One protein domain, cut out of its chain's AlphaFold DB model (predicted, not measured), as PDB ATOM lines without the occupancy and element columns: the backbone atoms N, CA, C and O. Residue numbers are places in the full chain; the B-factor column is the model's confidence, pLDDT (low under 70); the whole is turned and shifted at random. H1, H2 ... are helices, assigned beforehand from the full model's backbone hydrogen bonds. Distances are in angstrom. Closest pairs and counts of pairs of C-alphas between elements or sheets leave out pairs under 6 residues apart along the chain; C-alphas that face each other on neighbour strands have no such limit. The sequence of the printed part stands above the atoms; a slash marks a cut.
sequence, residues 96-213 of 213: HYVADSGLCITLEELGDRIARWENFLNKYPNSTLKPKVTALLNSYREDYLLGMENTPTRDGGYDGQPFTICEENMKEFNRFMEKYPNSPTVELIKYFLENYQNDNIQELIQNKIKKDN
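This is residues 96 to 213 of the 213 residues of an uncharacterized protein of Fusobacterium nucleatum (UniProt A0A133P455). Five helices run up and down in an elongated bundle, with H2 between H1 and H5 on one side and H3 and H4 on the other. The hairpin of H1 and H2 reaches out at one end, where residues 122 to 128 stick out, and the long loop between H2 and H3 reaches out at the opposite end, to Asp 159. The printed part has 118 residues with five named helices, H1 to H5 in order along the chain, and no named strand; the class is all helix. The whole is compact, with a radius of gyration of the C-alphas of 14.3 A, and spans 50 by 28 by 26 A.

Before the first helix, residues 98 to 99 pair with residues 102 to 103, antiparallel. H1 covers residues 107 to 123, 24.5 A from first to last C-alpha, and begins at C-alpha 107 (206.671, 231.197, 184.237). H2, residues 130 to 146, is 23.8 A long and ends at C-alpha 146 (212.936, 233.179, 175.364). H3 follows at residues 167 to 179, 18.3 A. H4 is residues 185 to 195, 15.2 A. H5, residues 201 to 211, is 15.3 A long and ends at C-alpha 211 (203.863, 235.973, 161.034).

The five helices make an up and down bundle, each running against the one before it. H1 and H2 form a helical hairpin and touch at a shallow tilt of 26 degrees; their closest C-alphas, of Ile 114 and Leu 137, are 6.1 A apart. H1 touches H3 with residues 107 to 111 alone, closest at the C-alphas of Glu 108 and Glu 172, 6.1 A, and they run the same way. H2 touches H5, opposite ways at a shallow tilt of 24 degrees, closest at the C-alphas of Asn 138 and Ile 209, 6.7 A. H2 touches H4 with residues 141 to 145 alone, closest at the C-alphas of Leu 145 and Ile 189, 6.8 A. H4 and H5, a hairpin, touch, with the closest C-alphas, of Asn 195 and Ile 201, 6.7 A apart. H3 and H4, also a hairpin, only just touch, with 3 pairs of C-alphas within 8 A. H2 and H3 are near each other, while H5 is apart from H1 and H3. In each of the five helices every O i to N i+4 pair is within hydrogen-bond range.

The C-alphas farthest apart, of Asn 126 and Asp 159, are 50.0 A from each other. The printed part has no cut. The link from H2 to H3, residues 147 to 166, is long; within it residues 154 to 155 pair with residues 164 to 165, antiparallel. The mean pLDDT of the printed part is 95.6, and residue 213, the chain's last, is the one residue under 70.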
ATOM      1  N   HIS A  96     204.205 243.342 189.551       87.44
ATOM      2  CA  HIS A  96     204.939 243.394 188.287       87.44
ATOM      3  C   HIS A  96     205.210 241.980 187.793       87.44
ATOM      4  O   HIS A  96     205.577 241.122 188.579       87.44
ATOM      5  N   TYR A  97     205.070 241.730 186.493       93.81
ATOM      6  CA  TYR A  97     205.513 240.448 185.945       93.81
ATOM      7  C   TYR A  97     207.014 240.446 185.630       93.81
ATOM      8  O   TYR A  97     207.620 239.380 185.627       93.81
ATOM      9  N   VAL A  98     207.611 241.629 185.437       91.81
ATOM     10  CA  VAL A  98     209.031 241.840 185.123       91.81
ATOM     11  C   VAL A  98     209.598 242.979 185.960       91.81
ATOM     12  O   VAL A  98     209.005 244.058 186.021       91.81
ATOM     13  N   ALA A  99     210.788 242.771 186.516       88.88
ATOM     14  CA  ALA A  99     211.649 243.823 187.042       88.88
ATOM     15  C   ALA A  99     213.119 243.398 186.931       88.88
ATOM     16  O   ALA A  99     213.428 242.213 186.980       88.88
ATOM     17  N   ASP A 100     214.019 244.374 186.779       86.12
ATOM     18  CA  ASP A 100     215.474 244.158 186.715       86.12
ATOM     19  C   ASP A 100     215.878 243.002 185.775       86.12
ATOM     20  O   ASP A 100     216.583 242.080 186.167       86.12
ATOM     21  N   SER A 101     215.364 243.016 184.539       90.25
ATOM     22  CA  SER A 101     215.625 241.991 183.510       90.25
ATOM     23  C   SER A 101     215.269 240.545 183.912       90.25
ATOM     24  O   SER A 101     215.861 239.598 183.389       90.25
ATOM     25  N   GLY A 102     214.325 240.347 184.835       94.31
ATOM     26  CA  GLY A 102     213.845 239.028 185.250       94.31
ATOM     27  C   GLY A 102     212.343 238.995 185.513       94.31
ATOM     28  O   GLY A 102     211.720 240.024 185.792       94.31
ATOM     29  N   LEU A 103     211.761 237.797 185.443       95.56
ATOM     30  CA  LEU A 103     210.377 237.566 185.843       95.56
ATOM     31  C   LEU A 103     210.230 237.696 187.366       95.56
ATOM     32  O   LEU A 103     210.949 237.057 188.132       95.56
ATOM     33  N   CYS A 104     209.265 238.501 187.801       94.50
ATOM     34  CA  CYS A 104     208.850 238.598 189.205       94.50
ATOM     35  C   CYS A 104     207.754 237.584 189.558       94.50
ATOM     36  O   CYS A 104     207.567 237.253 190.724       94.50
ATOM     37  N   ILE A 105     207.053 237.079 188.545       96.81
ATOM     38  CA  ILE A 105     206.074 236.000 188.663       96.81
ATOM     39  C   ILE A 105     206.679 234.678 188.185       96.81
ATOM     40  O   ILE A 105     207.718 234.645 187.526       96.81
ATOM     41  N   THR A 106     206.007 233.568 188.469       97.38
ATOM     42  CA  THR A 106     206.390 232.276 187.893       97.38
ATOM     43  C   THR A 106     206.151 232.262 186.381       97.38
ATOM     44  O   THR A 106     205.240 232.924 185.872       97.38
ATOM     45  N   LEU A 107     206.924 231.446 185.658       98.06
ATOM     46  CA  LEU A 107     206.671 231.197 184.237       98.06
ATOM     47  C   LEU A 107     205.252 230.631 184.021       98.06
ATOM     48  O   LEU A 107     204.580 230.999 183.063       98.06
ATOM     49  N   GLU A 108     204.767 229.819 184.967       98.50
ATOM     50  CA  GLU A 108     203.394 229.302 184.999       98.50
ATOM     51  C   GLU A 108     202.329 230.408 185.015       98.50
ATOM     52  O   GLU A 108     201.386 230.365 184.221       98.50
ATOM     53  N   GLU A 109     202.473 231.412 185.887       98.44
ATOM     54  CA  GLU A 109     201.542 232.544 185.934       98.44
ATOM     55  C   GLU A 109     201.595 233.346 184.626       98.44
ATOM     56  O   GLU A 109     200.548 233.750 184.124       98.44
ATOM     57  N   LEU A 110     202.776 233.526 184.016       98.69
ATOM     58  CA  LEU A 110     202.883 234.181 182.707       98.69
ATOM     59  C   LEU A 110     202.146 233.386 181.615       98.69
ATOM     60  O   LEU A 110     201.406 233.972 180.822       98.69
ATOM     61  N   GLY A 111     202.268 232.057 181.616       98.69
ATOM     62  CA  GLY A 111     201.484 231.171 180.754       98.69
ATOM     63  C   GLY A 111     199.974 231.333 180.977       98.69
ATOM     64  O   GLY A 111     199.203 231.539 180.037       98.69
ATOM     65  N   ASP A 112     199.518 231.335 182.228       98.69
ATOM     66  CA  ASP A 112     198.101 231.536 182.544       98.69
ATOM     67  C   ASP A 112     197.593 232.930 182.098       98.69
ATOM     68  O   ASP A 112     196.446 233.053 181.646       98.69
ATOM     69  N   ARG A 113     198.438 233.973 182.143       98.56
ATOM     70  CA  ARG A 113     198.139 235.310 181.590       98.56
ATOM     71  C   ARG A 113     198.026 235.296 180.061       98.56
ATOM     72  O   ARG A 113     197.076 235.869 179.528       98.56
ATOM     73  N   ILE A 114     198.918 234.599 179.350       98.81
ATOM     74  CA  ILE A 114     198.838 234.407 177.887       98.81
ATOM     75  C   ILE A 114     197.481 233.807 177.504       98.81
ATOM     76  O   ILE A 114     196.752 234.383 176.694       98.81
ATOM     77  N   ALA A 115     197.099 232.691 178.132       98.75
ATOM     78  CA  ALA A 115     195.835 232.017 177.840       98.75
ATOM     79  C   ALA A 115     194.613 232.908 178.142       98.75
ATOM     80  O   ALA A 115     193.603 232.876 177.432       98.75
ATOM     81  N   ARG A 116     194.694 233.741 179.186       98.69
ATOM     82  CA  ARG A 116     193.649 234.712 179.540       98.69
ATOM     83  C   ARG A 116     193.464 235.774 178.453       98.69
ATOM     84  O   ARG A 116     192.327 236.038 178.063       98.69
ATOM     85  N   TRP A 117     194.552 236.334 177.928       98.75
ATOM     86  CA  TRP A 117     194.499 237.337 176.859       98.75
ATOM     87  C   TRP A 117     194.087 236.752 175.503       98.75
ATOM     88  O   TRP A 117     193.343 237.390 174.759       98.75
ATOM     89  N   GLU A 118     194.464 235.508 175.202       98.56
ATOM     90  CA  GLU A 118     193.938 234.781 174.038       98.56
ATOM     91  C   GLU A 118     192.416 234.597 174.125       98.56
ATOM     92  O   GLU A 118     191.696 234.855 173.159       98.56
ATOM     93  N   ASN A 119     191.903 234.218 175.299       98.50
ATOM     94  CA  ASN A 119     190.463 234.101 175.526       98.50
ATOM     95  C   ASN A 119     189.740 235.446 175.396       98.50
ATOM     96  O   ASN A 119     188.652 235.490 174.821       98.50
ATOM     97  N   PHE A 120     190.345 236.537 175.873       98.75
ATOM     98  CA  PHE A 120     189.809 237.885 175.685       98.75
ATOM     99  C   PHE A 120     189.645 238.219 174.195       98.75
ATOM    100  O   PHE A 120     188.556 238.606 173.768       98.75
ATOM    101  N   LEU A 121     190.687 238.004 173.384       98.44
ATOM    102  CA  LEU A 121     190.649 238.272 171.941       98.44
ATOM    103  C   LEU A 121     189.639 237.382 171.202       98.44
ATOM    104  O   LEU A 121     188.973 237.849 170.277       98.44
ATOM    105  N   ASN A 122     189.486 236.126 171.626       98.12
ATOM    106  CA  ASN A 122     188.481 235.213 171.077       98.12
ATOM    107  C   ASN A 122     187.053 235.646 171.425       98.12
ATOM    108  O   ASN A 122     186.149 235.527 170.599       98.12
ATOM    109  N   LYS A 123     186.842 236.143 172.647       98.56
ATOM    110  CA  LYS A 123     185.536 236.606 173.122       98.56
ATOM    111  C   LYS A 123     185.139 237.949 172.506       98.56
ATOM    112  O   LYS A 123     183.965 238.147 172.201       98.56
ATOM    113  N   TYR A 124     186.107 238.839 172.288       98.44
ATOM    114  CA  TYR A 124     185.896 240.193 171.773       98.44
ATOM    115  C   TYR A 124     186.718 240.474 170.502       98.44
ATOM    116  O   TYR A 124     187.554 241.382 170.480       98.44
ATOM    117  N   PRO A 125     186.468 239.753 169.392       97.31
ATOM    118  CA  PRO A 125     187.291 239.840 168.180       97.31
ATOM    119  C   PRO A 125     187.235 241.205 167.476       97.31
ATOM    120  O   PRO A 125     188.125 241.513 166.678       97.31
ATOM    121  N   ASN A 126     186.204 242.007 167.775       97.38
ATOM    122  CA  ASN A 126     185.964 243.345 167.229       97.38
ATOM    123  C   ASN A 126     186.260 244.471 168.238       97.38
ATOM    124  O   ASN A 126     185.930 245.621 167.957       97.38
ATOM    125  N   SER A 127     186.830 244.158 169.408       98.06
ATOM    126  CA  SER A 127     187.184 245.173 170.407       98.06
ATOM    127  C   SER A 127     188.193 246.171 169.842       98.06
ATOM    128  O   SER A 127     189.152 245.786 169.164       98.06
ATOM    129  N   THR A 128     188.029 247.448 170.184       97.75
ATOM    130  CA  THR A 128     189.022 248.487 169.873       97.75
ATOM    131  C   THR A 128     190.332 248.285 170.645       97.75
ATOM    132  O   THR A 128     191.376 248.756 170.200       97.75
ATOM    133  N   LEU A 129     190.322 247.492 171.728       98.06
ATOM    134  CA  LEU A 129     191.511 247.102 172.498       98.06
ATOM    135  C   LEU A 129     192.372 246.045 171.798       98.06
ATOM    136  O   LEU A 129     193.490 245.782 172.246       98.06
ATOM    137  N   LYS A 130     191.888 245.423 170.714       97.94
ATOM    138  CA  LYS A 130     192.582 244.318 170.038       97.94
ATOM    139  C   LYS A 130     194.053 244.621 169.719       97.94
ATOM    140  O   LYS A 130     194.882 243.804 170.105       97.94
ATOM    141  N   PRO A 131     194.436 245.763 169.110       96.94
ATOM    142  CA  PRO A 131     195.846 246.048 168.833       96.94
ATOM    143  C   PRO A 131     196.713 246.098 170.101       96.94
ATOM    144  O   PRO A 131     197.806 245.536 170.125       96.94
ATOM    145  N   LYS A 132     196.199 246.719 171.170       96.00
ATOM    146  CA  LYS A 132     196.869 246.859 172.472       96.00
ATOM    147  C   LYS A 132     197.058 245.504 173.154       96.00
ATOM    148  O   LYS A 132     198.155 245.187 173.603       96.00
ATOM    149  N   VAL A 133     196.009 244.683 173.176       98.12
ATOM    150  CA  VAL A 133     196.052 243.333 173.755       98.12
ATOM    151  C   VAL A 133     196.937 242.399 172.931       98.12
ATOM    152  O   VAL A 133     197.706 241.639 173.509       98.12
ATOM    153  N   THR A 134     196.898 242.470 171.596       97.69
ATOM    154  CA  THR A 134     197.795 241.690 170.729       97.69
ATOM    155  C   THR A 134     199.259 242.052 170.969       97.69
ATOM    156  O   THR A 134     200.091 241.154 171.072       97.69
ATOM    157  N   ALA A 135     199.587 243.341 171.100       97.06
ATOM    158  CA  ALA A 135     200.948 243.772 171.409       97.06
ATOM    159  C   ALA A 135     201.425 243.227 172.769       97.06
ATOM    160  O   ALA A 135     202.488 242.614 172.827       97.06
ATOM    161  N   LEU A 136     200.609 243.365 173.823       97.38
ATOM    162  CA  LEU A 136     200.902 242.818 175.155       97.38
ATOM    163  C   LEU A 136     201.104 241.296 175.120       97.38
ATOM    164  O   LEU A 136     202.086 240.780 175.646       97.38
ATOM    165  N   LEU A 137     200.188 240.578 174.468       98.19
ATOM    166  CA  LEU A 137     200.241 239.126 174.333       98.19
ATOM    167  C   LEU A 137     201.505 238.663 173.596       98.19
ATOM    168  O   LEU A 137     202.088 237.644 173.957       98.19
ATOM    169  N   ASN A 138     201.943 239.403 172.577       97.81
ATOM    170  CA  ASN A 138     203.184 239.105 171.867       97.81
ATOM    171  C   ASN A 138     204.415 239.303 172.758       97.81
ATOM    172  O   ASN A 138     205.293 238.447 172.726       97.81
ATOM    173  N   SER A 139     204.454 240.362 173.574       97.12
ATOM    174  CA  SER A 139     205.513 240.547 174.576       97.12
ATOM    175  C   SER A 139     205.531 239.401 175.586       97.12
ATOM    176  O   SER A 139     206.569 238.782 175.780       97.12
ATOM    177  N   TYR A 140     204.372 239.024 176.138       98.38
ATOM    178  CA  TYR A 140     204.281 237.883 177.055       98.38
ATOM    179  C   TYR A 140     204.762 236.580 176.413       98.38
ATOM    180  O   TYR A 140     205.468 235.814 177.056       98.38
ATOM    181  N   ARG A 141     204.408 236.311 175.149       98.56
ATOM    182  CA  ARG A 141     204.877 235.119 174.421       98.56
ATOM    183  C   ARG A 141     206.383 235.129 174.202       98.56
ATOM    184  O   ARG A 141     207.002 234.075 174.289       98.56
ATOM    185  N   GLU A 142     206.957 236.285 173.892       97.88
ATOM    186  CA  GLU A 142     208.401 236.424 173.736       97.88
ATOM    187  C   GLU A 142     209.118 236.117 175.055       97.88
ATOM    188  O   GLU A 142     209.944 235.205 175.086       97.88
ATOM    189  N   ASP A 143     208.711 236.772 176.146       98.06
ATOM    190  CA  ASP A 143     209.285 236.573 177.482       98.06
ATOM    191  C   ASP A 143     209.073 235.139 177.992       98.06
ATOM    192  O   ASP A 143     209.959 234.546 178.604       98.06
ATOM    193  N   TYR A 144     207.920 234.536 177.698       98.62
ATOM    194  CA  TYR A 144     207.597 233.166 178.094       98.62
ATOM    195  C   TYR A 144     208.444 232.115 177.361       98.62
ATOM    196  O   TYR A 144     208.787 231.085 177.937       98.62
ATOM    197  N   LEU A 145     208.780 232.346 176.087       98.44
ATOM    198  CA  LEU A 145     209.542 231.391 175.276       98.44
ATOM    199  C   LEU A 145     211.048 231.593 175.411       98.44
ATOM    200  O   LEU A 145     211.787 230.622 175.544       98.44
ATOM    201  N   LEU A 146     211.512 232.838 175.361       96.94
ATOM    202  CA  LEU A 146     212.936 233.179 175.364       96.94
ATOM    203  C   LEU A 146     213.491 233.401 176.776       96.94
ATOM    204  O   LEU A 146     214.704 233.309 176.975       96.94
ATOM    205  N   GLY A 147     212.616 233.644 177.751       96.00
ATOM    206  CA  GLY A 147     213.013 234.062 179.084       96.00
ATOM    207  C   GLY A 147     213.608 235.463 179.081       96.00
ATOM    208  O   GLY A 147     213.559 236.197 178.095       96.00
ATOM    209  N   MET A 148     214.205 235.814 180.211       94.44
ATOM    210  CA  MET A 148     214.915 237.078 180.386       94.44
ATOM    211  C   MET A 148     216.333 236.827 180.884       94.44
ATOM    212  O   MET A 148     216.684 235.703 181.227       94.44
ATOM    213  N   GLU A 149     217.142 237.879 180.957       92.25
ATOM    214  CA  GLU A 149     218.549 237.802 181.363       92.25
ATOM    215  C   GLU A 149     218.728 237.094 182.719       92.25
ATOM    216  O   GLU A 149     219.539 236.179 182.840       92.25
ATOM    217  N   ASN A 150     217.907 237.461 183.710       93.69
ATOM    218  CA  ASN A 150     217.966 236.904 185.064       93.69
ATOM    219  C   ASN A 150     217.053 235.686 185.276       93.69
ATOM    220  O   ASN A 150     217.149 235.010 186.299       93.69
ATOM    221  N   THR A 151     216.172 235.392 184.321       95.38
ATOM    222  CA  THR A 151     215.259 234.240 184.354       95.38
ATOM    223  C   THR A 151     215.186 233.593 182.967       95.38
ATOM    224  O   THR A 151     214.143 233.667 182.305       95.38
ATOM    225  N   PRO A 152     216.296 233.023 182.463       95.25
ATOM    226  CA  PRO A 152     216.343 232.516 181.100       95.25
ATOM    227  C   PRO A 152     215.570 231.200 180.978       95.25
ATOM    228  O   PRO A 152     215.535 230.382 181.902       95.25
ATOM    229  N   THR A 153     214.964 230.957 179.812       95.81
ATOM    230  CA  THR A 153     214.290 229.674 179.554       95.81
ATOM    231  C   THR A 153     215.267 228.565 179.176       95.81
ATOM    232  O   THR A 153     214.995 227.387 179.438       95.81
ATOM    233  N   ARG A 154     216.416 228.946 178.602       94.25
ATOM    234  CA  ARG A 154     217.522 228.069 178.207       94.25
ATOM    235  C   ARG A 154     218.835 228.463 178.889       94.25
ATOM    236  O   ARG A 154     219.085 229.643 179.097       94.25
ATOM    237  N   ASP A 155     219.690 227.484 179.143       91.94
ATOM    238  CA  ASP A 155     221.052 227.645 179.669       91.94
ATOM    239  C   ASP A 155     222.071 227.013 178.700       91.94
ATOM    240  O   ASP A 155     221.693 226.252 177.808       91.94
ATOM    241  N   GLY A 156     223.359 227.310 178.852       89.75
ATOM    242  CA  GLY A 156     224.438 226.840 177.979       89.75
ATOM    243  C   GLY A 156     224.783 227.822 176.856       89.75
ATOM    244  O   GLY A 156     224.541 229.023 176.961       89.75
ATOM    245  N   GLY A 157     225.413 227.328 175.788       84.50
ATOM    246  CA  GLY A 157     225.915 228.162 174.684       84.50
ATOM    247  C   GLY A 157     227.230 228.895 174.983       84.50
ATOM    248  O   GLY A 157     227.794 229.540 174.101       84.50
ATOM    249  N   TYR A 158     227.755 228.774 176.203       85.69
ATOM    250  CA  TYR A 158     229.091 229.223 176.590       85.69
ATOM    251  C   TYR A 158     230.087 228.058 176.566       85.69
ATOM    252  O   TYR A 158     229.718 226.892 176.715       85.69
ATOM    253  N   ASP A 159     231.365 228.368 176.333       86.12
ATOM    254  CA  ASP A 159     232.477 227.403 176.335       86.12
ATOM    255  C   ASP A 159     232.274 226.172 175.421       86.12
ATOM    256  O   ASP A 159     232.826 225.097 175.658       86.12
ATOM    257  N   GLY A 160     231.478 226.326 174.355       82.62
ATOM    258  CA  GLY A 160     231.153 225.257 173.407       82.62
ATOM    259  C   GLY A 160     230.138 224.228 173.918       82.62
ATOM    260  O   GLY A 160     229.928 223.214 173.249       82.62
ATOM    261  N   GLN A 161     229.509 224.462 175.075       87.62
ATOM    262  CA  GLN A 161     228.388 223.650 175.546       87.62
ATOM    263  C   GLN A 161     227.133 223.948 174.713       87.62
ATOM    264  O   GLN A 161     226.859 225.117 174.432       87.62
ATOM    265  N   PRO A 162     226.346 222.929 174.328       92.25
ATOM    266  CA  PRO A 162     225.072 223.152 173.657       92.25
ATOM    267  C   PRO A 162     224.094 223.875 174.586       92.25
ATOM    268  O   PRO A 162     224.227 223.823 175.811       92.25
ATOM    269  N   PHE A 163     223.075 224.509 174.010       95.44
ATOM    270  CA  PHE A 163     221.974 225.012 174.820       95.44
ATOM    271  C   PHE A 163     221.188 223.846 175.428       95.44
ATOM    272  O   PHE A 163     221.118 222.748 174.876       95.44
ATOM    273  N   THR A 164     220.543 224.077 176.561       95.44
ATOM    274  CA  THR A 164     219.581 223.163 177.182       95.44
ATOM    275  C   THR A 164     218.397 223.970 177.690       95.44
ATOM    276  O   THR A 164     218.551 225.139 178.024       95.44
ATOM    277  N   ILE A 165     217.205 223.377 177.734       97.12
ATOM    278  CA  ILE A 165     216.057 224.007 178.395       97.12
ATOM    279  C   ILE A 165     216.124 223.673 179.881       97.12
ATOM    280  O   ILE A 165     216.287 222.502 180.232       97.12
ATOM    281  N   CYS A 166     215.966 224.674 180.747       94.50
ATOM    282  CA  CYS A 166     215.914 224.446 182.190       94.50
ATOM    283  C   CYS A 166     214.754 223.492 182.518       94.50
ATOM    284  O   CYS A 166     213.650 223.644 181.989       94.50
ATOM    285  N   GLU A 167     214.978 222.509 183.395       96.06
ATOM    286  CA  GLU A 167     214.008 221.430 183.649       96.06
ATOM    287  C   GLU A 167     212.630 221.960 184.080       96.06
ATOM    288  O   GLU A 167     211.597 221.458 183.633       96.06
ATOM    289  N   GLU A 168     212.606 222.999 184.915       96.31
ATOM    290  CA  GLU A 168     211.377 223.645 185.387       96.31
ATOM    291  C   GLU A 168     210.594 224.302 184.241       96.31
ATOM    292  O   GLU A 168     209.378 224.139 184.150       96.31
ATOM    293  N   ASN A 169     211.291 224.936 183.298       97.69
ATOM    294  CA  ASN A 169     210.670 225.572 182.136       97.69
ATOM    295  C   ASN A 169     210.125 224.529 181.153       97.69
ATOM    296  O   ASN A 169     209.030 224.687 180.622       97.69
ATOM    297  N   MET A 170     210.828 223.405 180.967       98.25
ATOM    298  CA  MET A 170     210.313 222.275 180.183       98.25
ATOM    299  C   MET A 170     209.041 221.682 180.810       98.25
ATOM    300  O   MET A 170     208.099 221.335 180.093       98.25
ATOM    301  N   LYS A 171     208.987 221.561 182.144       98.50
ATOM    302  CA  LYS A 171     207.771 221.128 182.854       98.50
ATOM    303  C   LYS A 171     206.621 222.098 182.612       98.50
ATOM    304  O   LYS A 171     205.525 221.638 182.297       98.50
ATOM    305  N   GLU A 172     206.876 223.402 182.684       98.62
ATOM    306  CA  GLU A 172     205.846 224.406 182.424       98.62
ATOM    307  C   GLU A 172     205.356 224.383 180.972       98.62
ATOM    308  O   GLU A 172     204.152 224.364 180.736       98.62
ATOM    309  N   PHE A 173     206.245 224.274 179.981       98.75
ATOM    310  CA  PHE A 173     205.828 224.150 178.582       98.75
ATOM    311  C   PHE A 173     204.915 222.942 178.350       98.75
ATOM    312  O   PHE A 173     203.896 223.061 177.668       98.75
ATOM    313  N   ASN A 174     205.234 221.794 178.956       98.75
ATOM    314  CA  ASN A 174     204.370 220.617 178.897       98.75
ATOM    315  C   ASN A 174     203.025 220.853 179.602       98.75
ATOM    316  O   ASN A 174     201.984 220.546 179.021       98.75
ATOM    317  N   ARG A 175     203.032 221.459 180.802       98.69
ATOM    318  CA  ARG A 175     201.811 221.831 181.538       98.69
ATOM    319  C   ARG A 175     200.920 222.740 180.696       98.69
ATOM    320  O   ARG A 175     199.725 222.480 180.580       98.69
ATOM    321  N   PHE A 176     201.484 223.777 180.082       98.88
ATOM    322  CA  PHE A 176     200.747 224.715 179.242       98.88
ATOM    323  C   PHE A 176     200.108 224.012 178.042       98.88
ATOM    324  O   PHE A 176     198.918 224.197 177.790       98.88
ATOM    325  N   MET A 177     200.867 223.176 177.321       98.81
ATOM    326  CA  MET A 177     200.343 222.426 176.173       98.81
ATOM    327  C   MET A 177     199.227 221.445 176.563       98.81
ATOM    328  O   MET A 177     198.300 221.243 175.782       98.81
ATOM    329  N   GLU A 178     199.284 220.858 177.762       98.69
ATOM    330  CA  GLU A 178     198.236 219.971 178.286       98.69
ATOM    331  C   GLU A 178     196.995 220.744 178.761       98.69
ATOM    332  O   GLU A 178     195.866 220.364 178.450       98.69
ATOM    333  N   LYS A 179     197.194 221.840 179.500       98.75
ATOM    334  CA  LYS A 179     196.120 222.656 180.089       98.75
ATOM    335  C   LYS A 179     195.387 223.498 179.041       98.75
ATOM    336  O   LYS A 179     194.175 223.689 179.149       98.75
ATOM    337  N   TYR A 180     196.100 223.978 178.020       98.62
ATOM    338  CA  TYR A 180     195.589 224.862 176.969       98.62
ATOM    339  C   TYR A 180     195.885 224.324 175.556       98.62
ATOM    340  O   TYR A 180     196.509 225.014 174.749       98.62
ATOM    341  N   PRO A 181     195.393 223.129 175.183       98.06
ATOM    342  CA  PRO A 181     195.783 222.461 173.935       98.06
ATOM    343  C   PRO A 181     195.355 223.206 172.661       98.06
ATOM    344  O   PRO A 181     195.917 222.975 171.595       98.06
ATOM    345  N   ASN A 182     194.367 224.102 172.764       97.25
ATOM    346  CA  ASN A 182     193.865 224.919 171.653       97.25
ATOM    347  C   ASN A 182     194.473 226.333 171.619       97.25
ATOM    348  O   ASN A 182     194.051 227.154 170.804       97.25
ATOM    349  N   SER A 183     195.405 226.649 172.524       98.44
ATOM    350  CA  SER A 183     196.090 227.939 172.525       98.44
ATOM    351  C   SER A 183     196.991 228.054 171.287       98.44
ATOM    352  O   SER A 183     197.794 227.150 171.042       98.44
ATOM    353  N   PRO A 184     196.942 229.166 170.529       97.31
ATOM    354  CA  PRO A 184     197.916 229.442 169.472       97.31
ATOM    355  C   PRO A 184     199.372 229.399 169.959       97.31
ATOM    356  O   PRO A 184     200.279 229.085 169.190       97.31
ATOM    357  N   THR A 185     199.606 229.660 171.248       98.56
ATOM    358  CA  THR A 185     200.941 229.600 171.852       98.56
ATOM    359  C   THR A 185     201.513 228.176 171.892       98.56
ATOM    360  O   THR A 185     202.730 228.023 171.899       98.56
ATOM    361  N   VAL A 186     200.690 227.122 171.801       98.75
ATOM    362  CA  VAL A 186     201.169 225.727 171.699       98.75
ATOM    363  C   VAL A 186     202.087 225.526 170.491       98.75
ATOM    364  O   VAL A 186     203.125 224.876 170.606       98.75
ATOM    365  N   GLU A 187     201.747 226.104 169.340       98.19
ATOM    366  CA  GLU A 187     202.579 225.983 168.137       98.19
ATOM    367  C   GLU A 187     203.880 226.784 168.260       98.19
ATOM    368  O   GLU A 187     204.920 226.354 167.761       98.19
ATOM    369  N   LEU A 188     203.859 227.906 168.986       98.62
ATOM    370  CA  LEU A 188     205.067 228.675 169.290       98.62
ATOM    371  C   LEU A 188     206.001 227.917 170.242       98.62
ATOM    372  O   LEU A 188     207.208 227.904 170.015       98.62
ATOM    373  N   ILE A 189     205.451 227.240 171.258       98.75
ATOM    374  CA  ILE A 189     206.215 226.379 172.174       98.75
ATOM    375  C   ILE A 189     206.896 225.258 171.392       98.75
ATOM    376  O   ILE A 189     208.103 225.074 171.521       98.75
ATOM    377  N   LYS A 190     206.157 224.531 170.542       98.62
ATOM    378  CA  LYS A 190     206.740 223.465 169.707       98.62
ATOM    379  C   LYS A 190     207.858 224.004 168.821       98.62
ATOM    380  O   LYS A 190     208.951 223.447 168.812       98.62
ATOM    381  N   TYR A 191     207.609 225.125 168.145       98.56
ATOM    382  CA  TYR A 191     208.606 225.763 167.293       98.56
ATOM    383  C   TYR A 191     209.860 226.170 168.081       98.56
ATOM    384  O   TYR A 191     210.978 225.941 167.622       98.56
ATOM    385  N   PHE A 192     209.705 226.714 169.289       98.50
ATOM    386  CA  PHE A 192     210.825 227.008 170.178       98.50
ATOM    387  C   PHE A 192     211.594 225.743 170.580       98.50
ATOM    388  O   PHE A 192     212.813 225.696 170.423       98.50
ATOM    389  N   LEU A 193     210.905 224.690 171.026       98.38
ATOM    390  CA  LEU A 193     211.525 223.428 171.446       98.38
ATOM    391  C   LEU A 193     212.233 222.680 170.304       98.38
ATOM    392  O   LEU A 193     213.178 221.934 170.549       98.38
ATOM    393  N   GLU A 194     211.825 222.894 169.057       98.19
ATOM    394  CA  GLU A 194     212.530 222.374 167.880       98.19
ATOM    395  C   GLU A 194     213.801 223.174 167.544       98.19
ATOM    396  O   GLU A 194     214.716 222.640 166.918       98.19
ATOM    397  N   ASN A 195     213.878 224.446 167.959       97.81
ATOM    398  CA  ASN A 195     214.899 225.392 167.498       97.81
ATOM    399  C   ASN A 195     215.787 225.978 168.610       97.81
ATOM    400  O   ASN A 195     216.720 226.709 168.287       97.81
ATOM    401  N   TYR A 196     215.568 225.668 169.893       96.88
ATOM    402  CA  TYR A 196     216.259 226.320 171.024       96.88
ATOM    403  C   TYR A 196     217.792 226.187 171.019       96.88
ATOM    404  O   TYR A 196     218.472 226.959 171.694       96.88
ATOM    405  N   GLN A 197     218.336 225.232 170.261       95.50
ATOM    406  CA  GLN A 197     219.775 225.057 170.036       95.50
ATOM    407  C   GLN A 197     220.383 226.121 169.108       95.50
ATOM    408  O   GLN A 197     221.598 226.208 168.989       95.50
ATOM    409  N   ASN A 198     219.559 226.904 168.410       94.44
ATOM    410  CA  ASN A 198     220.021 227.908 167.463       94.44
ATOM    411  C   ASN A 198     220.506 229.167 168.197       94.44
ATOM    412  O   ASN A 198     219.787 229.720 169.036       94.44
ATOM    413  N   ASP A 199     221.686 229.667 167.840       91.00
ATOM    414  CA  ASP A 199     222.216 230.925 168.379       91.00
ATOM    415  C   ASP A 199     221.267 232.105 168.101       91.00
ATOM    416  O   ASP A 199     221.043 232.944 168.970       91.00
ATOM    417  N   ASN A 200     220.601 232.099 166.939       94.56
ATOM    418  CA  ASN A 200     219.658 233.129 166.494       94.56
ATOM    419  C   ASN A 200     218.205 232.864 166.935       94.56
ATOM    420  O   ASN A 200     217.268 233.336 166.284       94.56
ATOM    421  N   ILE A 201     217.975 232.102 168.015       95.62
ATOM    422  CA  ILE A 201     216.613 231.749 168.462       95.62
ATOM    423  C   ILE A 201     215.721 232.978 168.669       95.62
ATOM    424  O   ILE A 201     214.537 232.931 168.344       95.62
ATOM    425  N   GLN A 202     216.286 234.089 169.149       94.81
ATOM    426  CA  GLN A 202     215.533 235.311 169.413       94.81
ATOM    427  C   GLN A 202     214.866 235.839 168.139       94.81
ATOM    428  O   GLN A 202     213.655 236.051 168.112       94.81
ATOM    429  N   GLU A 203     215.631 235.963 167.051       96.94
ATOM    430  CA  GLU A 203     215.104 236.407 165.762       96.94
ATOM    431  C   GLU A 203     214.070 235.416 165.204       96.94
ATOM    432  O   GLU A 203     213.034 235.827 164.674       96.94
ATOM    433  N   LEU A 204     214.315 234.107 165.343       97.44
ATOM    434  CA  LEU A 204     213.391 233.072 164.873       97.44
ATOM    435  C   LEU A 204     212.027 233.169 165.568       97.44
ATOM    436  O   LEU A 204     210.998 233.165 164.888       97.44
ATOM    437  N   ILE A 205     212.012 233.302 166.897       97.69
ATOM    438  CA  ILE A 205     210.775 233.412 167.679       97.69
ATOM    439  C   ILE A 205     210.053 234.725 167.389       97.69
ATOM    440  O   ILE A 205     208.865 234.700 167.067       97.69
ATOM    441  N   GLN A 206     210.755 235.860 167.397       96.12
ATOM    442  CA  GLN A 206     210.149 237.159 167.089       96.12
ATOM    443  C   GLN A 206     209.523 237.180 165.685       96.12
ATOM    444  O   GLN A 206     208.414 237.686 165.492       96.12
ATOM    445  N   ASN A 207     210.200 236.601 164.689       96.38
ATOM    446  CA  ASN A 207     209.667 236.497 163.332       96.38
ATOM    447  C   ASN A 207     208.476 235.540 163.245       96.38
ATOM    448  O   ASN A 207     207.548 235.797 162.475       96.38
ATOM    449  N   LYS A 208     208.480 234.446 164.015       96.56
ATOM    450  CA  LYS A 208     207.357 233.507 164.073       96.56
ATOM    451  C   LYS A 208     206.119 234.162 164.691       96.56
ATOM    452  O   LYS A 208     205.061 234.114 164.073       96.56
ATOM    453  N   ILE A 209     206.276 234.875 165.809       95.06
ATOM    454  CA  ILE A 209     205.198 235.640 166.458       95.06
ATOM    455  C   ILE A 209     204.614 236.683 165.496       95.06
ATOM    456  O   ILE A 209     203.399 236.789 165.364       95.06
ATOM    457  N   LYS A 210     205.452 237.432 164.769       90.31
ATOM    458  CA  LYS A 210     204.978 238.441 163.803       90.31
ATOM    459  C   LYS A 210     204.196 237.850 162.626       90.31
ATOM    460  O   LYS A 210     203.315 238.526 162.114       90.31
ATOM    461  N   LYS A 211     204.528 236.635 162.174       82.19
ATOM    462  CA  LYS A 211     203.863 235.973 161.034       82.19
ATOM    463  C   LYS A 211     202.496 235.386 161.375       82.19
ATOM    464  O   LYS A 211     201.683 235.232 160.471       82.19
ATOM    465  N   ASP A 212     202.278 235.031 162.637       74.06
ATOM    466  CA  ASP A 212     201.033 234.411 163.099       74.06
ATOM    467  C   ASP A 212     199.969 235.456 163.524       74.06
ATOM    468  O   ASP A 212     198.890 235.077 163.981       74.06
ATOM    469  N   ASN A 213     200.262 236.756 163.358       60.88
ATOM    470  CA  ASN A 213     199.359 237.895 163.594       60.88
ATOM    471  C   ASN A 213     198.846 238.498 162.280       60.88
ATOM    472  O   ASN A 213     197.676 238.945 162.270       60.88
TER     473      ASN A 213